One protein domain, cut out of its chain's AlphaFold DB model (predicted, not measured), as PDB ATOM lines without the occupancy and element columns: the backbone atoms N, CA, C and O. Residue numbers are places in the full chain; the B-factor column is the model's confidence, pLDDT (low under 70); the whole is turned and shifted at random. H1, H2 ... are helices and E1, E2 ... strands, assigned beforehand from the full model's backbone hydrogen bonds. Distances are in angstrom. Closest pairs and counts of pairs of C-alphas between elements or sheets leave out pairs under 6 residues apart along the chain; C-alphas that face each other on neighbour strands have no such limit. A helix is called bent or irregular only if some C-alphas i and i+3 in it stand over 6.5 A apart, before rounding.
ATOM      1  N   ALA A   3      36.060 -11.728 -10.637       90.00
ATOM      2  CA  ALA A   3      34.932 -11.169  -9.901       90.00
ATOM      3  C   ALA A   3      34.492 -12.125  -8.789       90.00
ATOM      4  O   ALA A   3      34.539 -13.344  -8.955       90.00
ATOM      5  N   LEU A   4      34.027 -11.569  -7.669       89.31
ATOM      6  CA  LEU A   4      33.417 -12.345  -6.594       89.31
ATOM      7  C   LEU A   4      32.036 -12.846  -7.047       89.31
ATOM      8  O   LEU A   4      31.167 -12.043  -7.386       89.31
ATOM      9  N   ARG A   5      31.828 -14.162  -7.063       93.25
ATOM     10  CA  ARG A   5      30.574 -14.809  -7.484       93.25
ATOM     11  C   ARG A   5      30.170 -15.912  -6.512       93.25
ATOM     12  O   ARG A   5      31.017 -16.449  -5.803       93.25
ATOM     13  N   ASP A   6      28.883 -16.250  -6.485       90.50
ATOM     14  CA  ASP A   6      28.417 -17.469  -5.818       90.50
ATOM     15  C   ASP A   6      28.829 -18.702  -6.627       90.50
ATOM     16  O   ASP A   6      28.678 -18.754  -7.849       90.50
ATOM     17  N   VAL A   7      29.361 -19.696  -5.926       90.88
ATOM     18  CA  VAL A   7      29.800 -20.988  -6.435       90.88
ATOM     19  C   VAL A   7      28.903 -22.053  -5.799       90.88
ATOM     20  O   VAL A   7      28.951 -22.236  -4.575       90.88
ATOM     21  N   PRO A   8      28.085 -22.769  -6.592       87.00
ATOM     22  CA  PRO A   8      27.191 -23.802  -6.077       87.00
ATOM     23  C   PRO A   8      27.927 -24.812  -5.187       87.00
ATOM     24  O   PRO A   8      28.954 -25.368  -5.577       87.00
ATOM     25  N   GLY A   9      27.422 -25.010  -3.967       84.69
ATOM     26  CA  GLY A   9      28.000 -25.922  -2.973       84.69
ATOM     27  C   GLY A   9      29.298 -25.453  -2.298       84.69
ATOM     28  O   GLY A   9      29.828 -26.192  -1.474       84.69
ATOM     29  N   LYS A  10      29.827 -24.261  -2.620       76.31
ATOM     30  CA  LYS A  10      31.093 -23.740  -2.056       76.31
ATOM     31  C   LYS A  10      31.026 -22.299  -1.530       76.31
ATOM     32  O   LYS A  10      32.025 -21.797  -1.028       76.31
ATOM     33  N   GLY A  11      29.877 -21.630  -1.625       83.06
ATOM     34  CA  GLY A  11      29.714 -20.253  -1.147       83.06
ATOM     35  C   GLY A  11      30.282 -19.229  -2.130       83.06
ATOM     36  O   GLY A  11      30.079 -19.362  -3.330       83.06
ATOM     37  N   LYS A  12      30.975 -18.188  -1.655       80.94
ATOM     38  CA  LYS A  12      31.572 -17.154  -2.521       80.94
ATOM     39  C   LYS A  12      32.951 -17.582  -3.035       80.94
ATOM     40  O   LYS A  12      33.754 -18.120  -2.282       80.94
ATOM     41  N   GLY A  13      33.257 -17.275  -4.294       87.38
ATOM     42  CA  GLY A  13      34.567 -17.508  -4.904       87.38
ATOM     43  C   GLY A  13      34.970 -16.404  -5.882       87.38
ATOM     44  O   GLY A  13      34.121 -15.699  -6.424       87.38
ATOM     45  N   LEU A  14      36.276 -16.245  -6.108       87.56
ATOM     46  CA  LEU A  14      36.818 -15.357  -7.140       87.56
ATOM     47  C   LEU A  14      36.873 -16.121  -8.468       87.56
ATOM     48  O   LEU A  14      37.623 -17.085  -8.601       87.56
ATOM     49  N   ILE A  15      36.065 -15.709  -9.445       91.75
ATOM     50  CA  ILE A  15      35.986 -16.344 -10.767       91.75
ATOM     51  C   ILE A  15      36.620 -15.429 -11.806       91.75
ATOM     52  O   ILE A  15      36.269 -14.251 -11.883       91.75
ATOM     53  N   ALA A  16      37.533 -15.968 -12.617       92.94
ATOM     54  CA  ALA A  16      38.136 -15.240 -13.727       92.94
ATOM     55  C   ALA A  16      37.052 -14.713 -14.686       92.94
ATOM     56  O   ALA A  16      36.159 -15.454 -15.092       92.94
ATOM     57  N   ILE A  17      37.124 -13.427 -15.027       95.12
ATOM     58  CA  ILE A  17      36.192 -12.771 -15.968       95.12
ATOM     59  C   ILE A  17      36.827 -12.515 -17.338       95.12
ATOM     60  O   ILE A  17      36.162 -12.033 -18.247       95.12
ATOM     61  N   GLU A  18      38.108 -12.841 -17.480       94.56
ATOM     62  CA  GLU A  18      38.899 -12.708 -18.698       94.56
ATOM     63  C   GLU A  18      40.003 -13.776 -18.714       94.56
ATOM     64  O   GLU A  18      40.288 -14.393 -17.683       94.56
ATOM     65  N   ASN A  19      40.629 -14.001 -19.873       94.12
ATOM     66  CA  ASN A  19      41.776 -14.903 -19.974       94.12
ATOM     67  C   ASN A  19      42.958 -14.345 -19.174       94.12
ATOM     68  O   ASN A  19      43.428 -13.243 -19.443       94.12
ATOM     69  N   ILE A  20      43.460 -15.130 -18.219       92.75
ATOM     70  CA  ILE A  20      44.606 -14.768 -17.380       92.75
ATOM     71  C   ILE A  20      45.858 -15.440 -17.963       92.75
ATOM     72  O   ILE A  20      45.937 -16.671 -17.947       92.75
ATOM     73  N   PRO A  21      46.843 -14.681 -18.483       93.50
ATOM     74  CA  PRO A  21      48.074 -15.255 -19.014       93.50
ATOM     75  C   PRO A  21      48.817 -16.097 -17.974       93.50
ATOM     76  O   PRO A  21      48.846 -15.780 -16.780       93.50
ATOM     77  N   LYS A  22      49.477 -17.161 -18.435       91.56
ATOM     78  CA  LYS A  22      50.308 -18.006 -17.573       91.56
ATOM     79  C   LYS A  22      51.418 -17.171 -16.922       91.56
ATOM     80  O   LYS A  22      52.106 -16.421 -17.604       91.56
ATOM     81  N   GLY A  23      51.606 -17.342 -15.612       90.62
ATOM     82  CA  GLY A  23      52.604 -16.602 -14.827       90.62
ATOM     83  C   GLY A  23      52.092 -15.293 -14.217       90.62
ATOM     84  O   GLY A  23      52.821 -14.659 -13.463       90.62
ATOM     85  N   THR A  24      50.840 -14.909 -14.485       90.00
ATOM     86  CA  THR A  24      50.215 -13.748 -13.840       90.00
ATOM     87  C   THR A  24      50.057 -13.997 -12.341       90.00
ATOM     88  O   THR A  24      49.464 -14.993 -11.923       90.00
ATOM     89  N   GLN A  25      50.560 -13.076 -11.523       86.25
ATOM     90  CA  GLN A  25      50.340 -13.090 -10.082       86.25
ATOM     91  C   GLN A  25      48.902 -12.641  -9.783       86.25
ATOM     92  O   GLN A  25      48.560 -11.478  -9.964       86.25
ATOM     93  N   ILE A  26      48.054 -13.580  -9.357       83.44
ATOM     94  CA  ILE A  26      46.627 -13.328  -9.081       83.44
ATOM     95  C   ILE A  26      46.425 -12.722  -7.682       83.44
ATOM     96  O   ILE A  26      45.532 -11.900  -7.476       83.44
ATOM     97  N   LEU A  27      47.261 -13.128  -6.722       77.06
ATOM     98  CA  LEU A  27      47.224 -12.697  -5.329       77.06
ATOM     99  C   LEU A  27      48.654 -12.717  -4.767       77.06
ATOM    100  O   LEU A  27      49.405 -13.663  -5.008       77.06
ATOM    101  N   SER A  28      49.027 -11.683  -4.019       82.69
ATOM    102  CA  SER A  28      50.257 -11.644  -3.232       82.69
ATOM    103  C   SER A  28      49.945 -10.974  -1.909       82.69
ATOM    104  O   SER A  28      49.823  -9.755  -1.835       82.69
ATOM    105  N   GLU A  29      49.753 -11.784  -0.879       74.38
ATOM    106  CA  GLU A  29      49.472 -11.306   0.467       74.38
ATOM    107  C   GLU A  29      50.269 -12.114   1.486       74.38
ATOM    108  O   GLU A  29      50.649 -13.262   1.232       74.38
ATOM    109  N   GLN A  30      50.545 -11.506   2.640       71.50
ATOM    110  CA  GLN A  30      51.027 -12.270   3.782       71.50
ATOM    111  C   GLN A  30      49.853 -13.037   4.404       71.50
ATOM    112  O   GLN A  30      48.766 -12.475   4.538       71.50
ATOM    113  N   PRO A  31      50.045 -14.312   4.787       75.56
ATOM    114  CA  PRO A  31      48.979 -15.102   5.385       75.56
ATOM    115  C   PRO A  31      48.536 -14.490   6.718       75.56
ATOM    116  O   PRO A  31      49.347 -14.293   7.619       75.56
ATOM    117  N   VAL A  32      47.232 -14.236   6.851       76.75
ATOM    118  CA  VAL A  32      46.630 -13.698   8.084       76.75
ATOM    119  C   VAL A  32      46.684 -14.723   9.221       76.75
ATOM    120  O   VAL A  32      46.883 -14.361  10.374       76.75
ATOM    121  N   ILE A  33      46.531 -16.011   8.905       81.19
ATOM    122  CA  ILE A  33      46.616 -17.112   9.868       81.19
ATOM    123  C   ILE A  33      47.859 -17.929   9.540       81.19
ATOM    124  O   ILE A  33      48.033 -18.382   8.409       81.19
ATOM    125  N   THR A  34      48.713 -18.137  10.537       82.75
ATOM    126  CA  THR A  34      49.952 -18.906  10.391       82.75
ATOM    127  C   THR A  34      49.948 -20.107  11.321       82.75
ATOM    128  O   THR A  34      49.432 -20.049  12.436       82.75
ATOM    129  N   THR A  35      50.517 -21.222  10.874       78.00
ATOM    130  CA  THR A  35      50.663 -22.425  11.696       78.00
ATOM    131  C   THR A  35      52.114 -22.907  11.637       78.00
ATOM    132  O   THR A  35      52.782 -22.741  10.609       78.00
ATOM    133  N   PRO A  36      52.667 -23.458  12.732       77.62
ATOM    134  CA  PRO A  36      54.018 -24.003  12.716       77.62
ATOM    135  C   PRO A  36      54.134 -25.139  11.693       77.62
ATOM    136  O   PRO A  36      53.246 -25.974  11.585       77.62
ATOM    137  N   LYS A  37      55.275 -25.239  11.000       71.81
ATOM    138  CA  LYS A  37      55.555 -26.345  10.060       71.81
ATOM    139  C   LYS A  37      55.586 -27.737  10.709       71.81
ATOM    140  O   LYS A  37      55.531 -28.735   9.997       71.81
ATOM    141  N   ARG A  38      55.759 -27.824  12.033       79.00
ATOM    142  CA  ARG A  38      55.772 -29.106  12.756       79.00
ATOM    143  C   ARG A  38      54.350 -29.645  12.868       79.00
ATOM    144  O   ARG A  38      53.434 -28.867  13.107       79.00
ATOM    145  N   GLN A  39      54.194 -30.967  12.764       64.38
ATOM    146  CA  GLN A  39      52.926 -31.620  13.083       64.38
ATOM    147  C   GLN A  39      52.561 -31.329  14.541       64.38
ATOM    148  O   GLN A  39      53.161 -31.862  15.474       64.38
ATOM    149  N   LEU A  40      51.596 -30.435  14.712       65.81
ATOM    150  CA  LEU A  40      50.735 -30.407  15.878       65.81
ATOM    151  C   LEU A  40      49.626 -31.429  15.629       65.81
ATOM    152  O   LEU A  40      49.216 -31.623  14.483       65.81
ATOM    153  N   ASP A  41      49.159 -32.091  16.683       84.50
ATOM    154  CA  ASP A  41      47.905 -32.835  16.599       84.50
ATOM    155  C   ASP A  41      46.754 -31.902  16.163       84.50
ATOM    156  O   ASP A  41      46.837 -30.671  16.269       84.50
ATOM    157  N   GLU A  42      45.694 -32.493  15.611       81.12
ATOM    158  CA  GLU A  42      44.588 -31.755  14.991       81.12
ATOM    159  C   GLU A  42      43.910 -30.781  15.969       81.12
ATOM    160  O   GLU A  42      43.561 -29.663  15.589       81.12
ATOM    161  N   GLU A  43      43.793 -31.160  17.242       80.75
ATOM    162  CA  GLU A  43      43.180 -30.339  18.287       80.75
ATOM    163  C   GLU A  43      44.010 -29.091  18.596       80.75
ATOM    164  O   GLU A  43      43.482 -27.978  18.657       80.75
ATOM    165  N   ARG A  44      45.334 -29.229  18.724       80.19
ATOM    166  CA  ARG A  44      46.229 -28.083  18.940       80.19
ATOM    167  C   ARG A  44      46.289 -27.173  17.723       80.19
ATOM    168  O   ARG A  44      46.379 -25.955  17.891       80.19
ATOM    169  N   LEU A  45      46.224 -27.739  16.518       82.75
ATOM    170  CA  LEU A  45      46.139 -26.962  15.285       82.75
ATOM    171  C   LEU A  45      44.841 -26.143  15.240       82.75
ATOM    172  O   LEU A  45      44.898 -24.932  15.021       82.75
ATOM    173  N   LYS A  46      43.690 -26.776  15.514       80.19
ATOM    174  CA  LYS A  46      42.389 -26.095  15.618       80.19
ATOM    175  C   LYS A  46      42.429 -24.983  16.660       80.19
ATOM    176  O   LYS A  46      42.089 -23.850  16.337       80.19
ATOM    177  N   ALA A  47      42.927 -25.262  17.864       77.75
ATOM    178  CA  ALA A  47      43.025 -24.269  18.932       77.75
ATOM    179  C   ALA A  47      43.882 -23.051  18.535       77.75
ATOM    180  O   ALA A  47      43.499 -21.912  18.806       77.75
ATOM    181  N   GLN A  48      45.016 -23.263  17.857       81.94
ATOM    182  CA  GLN A  48      45.869 -22.167  17.378       81.94
ATOM    183  C   GLN A  48      45.220 -21.335  16.270       81.94
ATOM    184  O   GLN A  48      45.407 -20.115  16.230       81.94
ATOM    185  N   ILE A  49      44.491 -21.979  15.358       82.75
ATOM    186  CA  ILE A  49      43.749 -21.282  14.306       82.75
ATOM    187  C   ILE A  49      42.625 -20.462  14.942       82.75
ATOM    188  O   ILE A  49      42.562 -19.257  14.701       82.75
ATOM    189  N   SER A  50      41.814 -21.065  15.817       77.88
ATOM    190  CA  SER A  50      40.736 -20.373  16.532       77.88
ATOM    191  C   SER A  50      41.256 -19.168  17.309       77.88
ATOM    192  O   SER A  50      40.741 -18.074  17.133       77.88
ATOM    193  N   GLN A  51      42.360 -19.300  18.051       76.81
ATOM    194  CA  GLN A  51      42.949 -18.174  18.786       76.81
ATOM    195  C   GLN A  51      43.369 -17.007  17.869       76.81
ATOM    196  O   GLN A  51      43.285 -15.832  18.246       76.81
ATOM    197  N   GLN A  52      43.862 -17.303  16.663       83.25
ATOM    198  CA  GLN A  52      44.198 -16.269  15.684       83.25
ATOM    199  C   GLN A  52      42.940 -15.610  15.117       83.25
ATOM    200  O   GLN A  52      42.899 -14.380  15.052       83.25
ATOM    201  N   VAL A  53      41.908 -16.391  14.800       78.56
ATOM    202  CA  VAL A  53      40.608 -15.883  14.336       78.56
ATOM    203  C   VAL A  53      39.934 -15.023  15.407       78.56
ATOM    204  O   VAL A  53      39.533 -13.902  15.111       78.56
ATOM    205  N   ASP A  54      39.915 -15.459  16.665       73.19
ATOM    206  CA  ASP A  54      39.373 -14.691  17.796       73.19
ATOM    207  C   ASP A  54      40.095 -13.354  17.961       73.19
ATOM    208  O   ASP A  54      39.517 -12.330  18.324       73.19
ATOM    209  N   SER A  55      41.389 -13.309  17.642       71.69
ATOM    210  CA  SER A  55      42.127 -12.055  17.709       71.69
ATOM    211  C   SER A  55      41.749 -11.045  16.615       71.69
ATOM    212  O   SER A  55      42.089  -9.871  16.769       71.69
ATOM    213  N   LEU A  56      40.995 -11.462  15.591       73.19
ATOM    214  CA  LEU A  56      40.366 -10.597  14.589       73.19
ATOM    215  C   LEU A  56      38.980 -10.075  15.027       73.19
ATOM    216  O   LEU A  56      38.348  -9.363  14.245       73.19
ATOM    217  N   SER A  57      38.494 -10.409  16.236       68.25
ATOM    218  CA  SER A  57      37.136 -10.037  16.663       68.25
ATOM    219  C   SER A  57      36.891  -8.524  16.697       68.25
ATOM    220  O   SER A  57      37.803  -7.690  16.799       68.25
ATOM    221  N   LEU A  58      35.609  -8.170  16.602       65.50
ATOM    222  CA  LEU A  58      35.121  -6.799  16.478       65.50
ATOM    223  C   LEU A  58      34.761  -6.159  17.827       65.50
ATOM    224  O   LEU A  58      34.175  -5.078  17.846       65.50
ATOM    225  N   ASP A  59      35.164  -6.774  18.937       69.19
ATOM    226  CA  ASP A  59      34.617  -6.486  20.273       69.19
ATOM    227  C   ASP A  59      35.362  -5.353  20.997       69.19
ATOM    228  O   ASP A  59      35.323  -5.226  22.214       69.19
ATOM    229  N   SER A  60      36.091  -4.519  20.254       76.06
ATOM    230  CA  SER A  60      36.851  -3.397  20.813       76.06
ATOM    231  C   SER A  60      36.699  -2.131  19.979       76.06
ATOM    232  O   SER A  60      36.262  -2.169  18.821       76.06
ATOM    233  N   SER A  61      37.059  -0.992  20.576       85.56
ATOM    234  CA  SER A  61      36.946   0.315  19.928       85.56
ATOM    235  C   SER A  61      37.713   0.368  18.608       85.56
ATOM    236  O   SER A  61      38.691  -0.363  18.406       85.56
ATOM    237  N   ARG A  62      37.305   1.252  17.690       88.31
ATOM    238  CA  ARG A  62      37.978   1.407  16.387       88.31
ATOM    239  C   ARG A  62      39.487   1.592  16.543       88.31
ATOM    240  O   ARG A  62      40.245   0.949  15.820       88.31
ATOM    241  N   ALA A  63      39.919   2.431  17.482       88.62
ATOM    242  CA  ALA A  63      41.335   2.696  17.719       88.62
ATOM    243  C   ALA A  63      42.089   1.439  18.186       88.62
ATOM    244  O   ALA A  63      43.144   1.120  17.637       88.62
ATOM    245  N   ILE A  64      41.525   0.698  19.147       87.12
ATOM    246  CA  ILE A  64      42.126  -0.538  19.667       87.12
ATOM    247  C   ILE A  64      42.194  -1.600  18.568       87.12
ATOM    248  O   ILE A  64      43.253  -2.198  18.372       87.12
ATOM    249  N   ARG A  65      41.109  -1.800  17.807       87.06
ATOM    250  CA  ARG A  65      41.091  -2.760  16.695       87.06
ATOM    251  C   ARG A  65      42.120  -2.419  15.632       87.06
ATOM    252  O   ARG A  65      42.880  -3.298  15.249       87.06
ATOM    253  N   GLN A  66      42.164  -1.169  15.167       89.81
ATOM    254  CA  GLN A  66      43.116  -0.756  14.130       89.81
ATOM    255  C   GLN A  66      44.555  -0.991  14.576       89.81
ATOM    256  O   GLN A  66      45.334  -1.579  13.834       89.81
ATOM    257  N   LYS A  67      44.885  -0.606  15.813       90.12
ATOM    258  CA  LYS A  67      46.214  -0.840  16.373       90.12
ATOM    259  C   LYS A  67      46.534  -2.332  16.471       90.12
ATOM    260  O   LYS A  67      47.563  -2.761  15.970       90.12
ATOM    261  N   LYS A  68      45.633  -3.137  17.039       87.31
ATOM    262  CA  LYS A  68      45.811  -4.593  17.173       87.31
ATOM    263  C   LYS A  68      46.011  -5.273  15.816       87.31
ATOM    264  O   LYS A  68      46.870  -6.143  15.696       87.31
ATOM    265  N   LEU A  69      45.221  -4.893  14.811       86.75
ATOM    266  CA  LEU A  69      45.313  -5.456  13.465       86.75
ATOM    267  C   LEU A  69      46.607  -5.040  12.764       86.75
ATOM    268  O   LEU A  69      47.266  -5.886  12.165       86.75
ATOM    269  N   GLN A  70      47.018  -3.784  12.919       88.06
ATOM    270  CA  GLN A  70      48.284  -3.299  12.388       88.06
ATOM    271  C   GLN A  70      49.482  -3.992  13.052       88.06
ATOM    272  O   GLN A  70      50.375  -4.458  12.350       88.06
ATOM    273  N   ASP A  71      49.482  -4.105  14.381       86.06
ATOM    274  CA  ASP A  71      50.593  -4.673  15.152       86.06
ATOM    275  C   ASP A  71      50.731  -6.189  14.925       86.06
ATOM    276  O   ASP A  71      51.844  -6.703  14.834       86.06
ATOM    277  N   LYS A  72      49.608  -6.920  14.838       82.69
ATOM    278  CA  LYS A  72      49.609  -8.392  14.751       82.69
ATOM    279  C   LYS A  72      49.568  -8.930  13.320       82.69
ATOM    280  O   LYS A  72      50.144  -9.982  13.061       82.69
ATOM    281  N   PHE A  73      48.875  -8.241  12.418       83.06
ATOM    282  CA  PHE A  73      48.610  -8.719  11.057       83.06
ATOM    283  C   PHE A  73      49.112  -7.762   9.968       83.06
ATOM    284  O   PHE A  73      49.025  -8.091   8.789       83.06
ATOM    285  N   GLY A  74      49.639  -6.588  10.329       83.56
ATOM    286  CA  GLY A  74      50.287  -5.678   9.386       83.56
ATOM    287  C   GLY A  74      49.347  -4.904   8.462       83.56
ATOM    288  O   GLY A  74      49.834  -4.311   7.500       83.56
TER     289      GLY A  74
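This is residues 3 to 74 of the 401 residues of an uncharacterized protein of Amniculicola lignicola CBS 123094 (UniProt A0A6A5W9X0). A small two-stranded hairpin, E1 and E2, lies at one end of an open, thinly connected model, and two helices, H1 and H2, lie at the other, with a long link that holds no named element, residues 17 to 41, strung between them. Residues 19 to 25 of this link stick out free; its last part, residues 33 to 41, runs out beside H1, which folds back along it, and H2 follows beyond the far end of H1 without packing on it. The printed part has 72 residues, with two named strands and two named helices in the order E1, E2, H1, H2; the sheet has the order E1 - E2 and is antiparallel. The class is mixed, helices and strands, with 36 residues in named elements. The whole is only just extended, close to loose, with a radius of gyration of the C-alphas of 16.9 A and spans of 40 by 36 by 28 A.

E1 is residues 3 to 7, beginning at C-alpha 3 at (34.932, -11.169, -9.901), and is 11.6 A long from first to last C-alpha. E2 is residues 11 to 16, 15.9 A long. H1 is residues 42 to 54, 18.1 A long, and begins at C-alpha 42 at (44.588, -31.755, 14.991). H2 is residues 62 to 73, 15.6 A long, and ends at C-alpha 73 at (48.610, -8.719, 11.057).

E1 and E2 are a hairpin of antiparallel neighbour strands, joined by a tight link of 3 residues. The angle between their N-to-C directions is 134 degrees. The C-alphas of Leu 4 and Leu 14 face each other, 4.6 A apart. N 7 and O 11 are within hydrogen-bond range at 2.7 A, and so are N 5 and O 13 at 2.8 A. E1 is apart from H1 and from H2, with no C-alpha of the one within 8 A of the other. By the same measure E2 is apart from H2. H1 and H2 are also apart, though they follow each other in the chain. In H1 and H2 every O i to N i+4 pair is within hydrogen-bond range. Neither helix is bent.

The two C-alphas farthest apart are those of Lys 22 and Ser 61, 43.8 A. The first and last printed C-alphas, of Ala 3 and Gly 74, are 25.3 A apart. The printed part has no cut. The link from E2 to H1 is long, with 25 residues, and its C-alphas lie 5 to 26 A from the mean of all C-alphas; the link from H1 to H2 is short, with 7 residues. The mean pLDDT of the printed part is 82.7, and residues 39 to 40 and 57 to 59 are under 70.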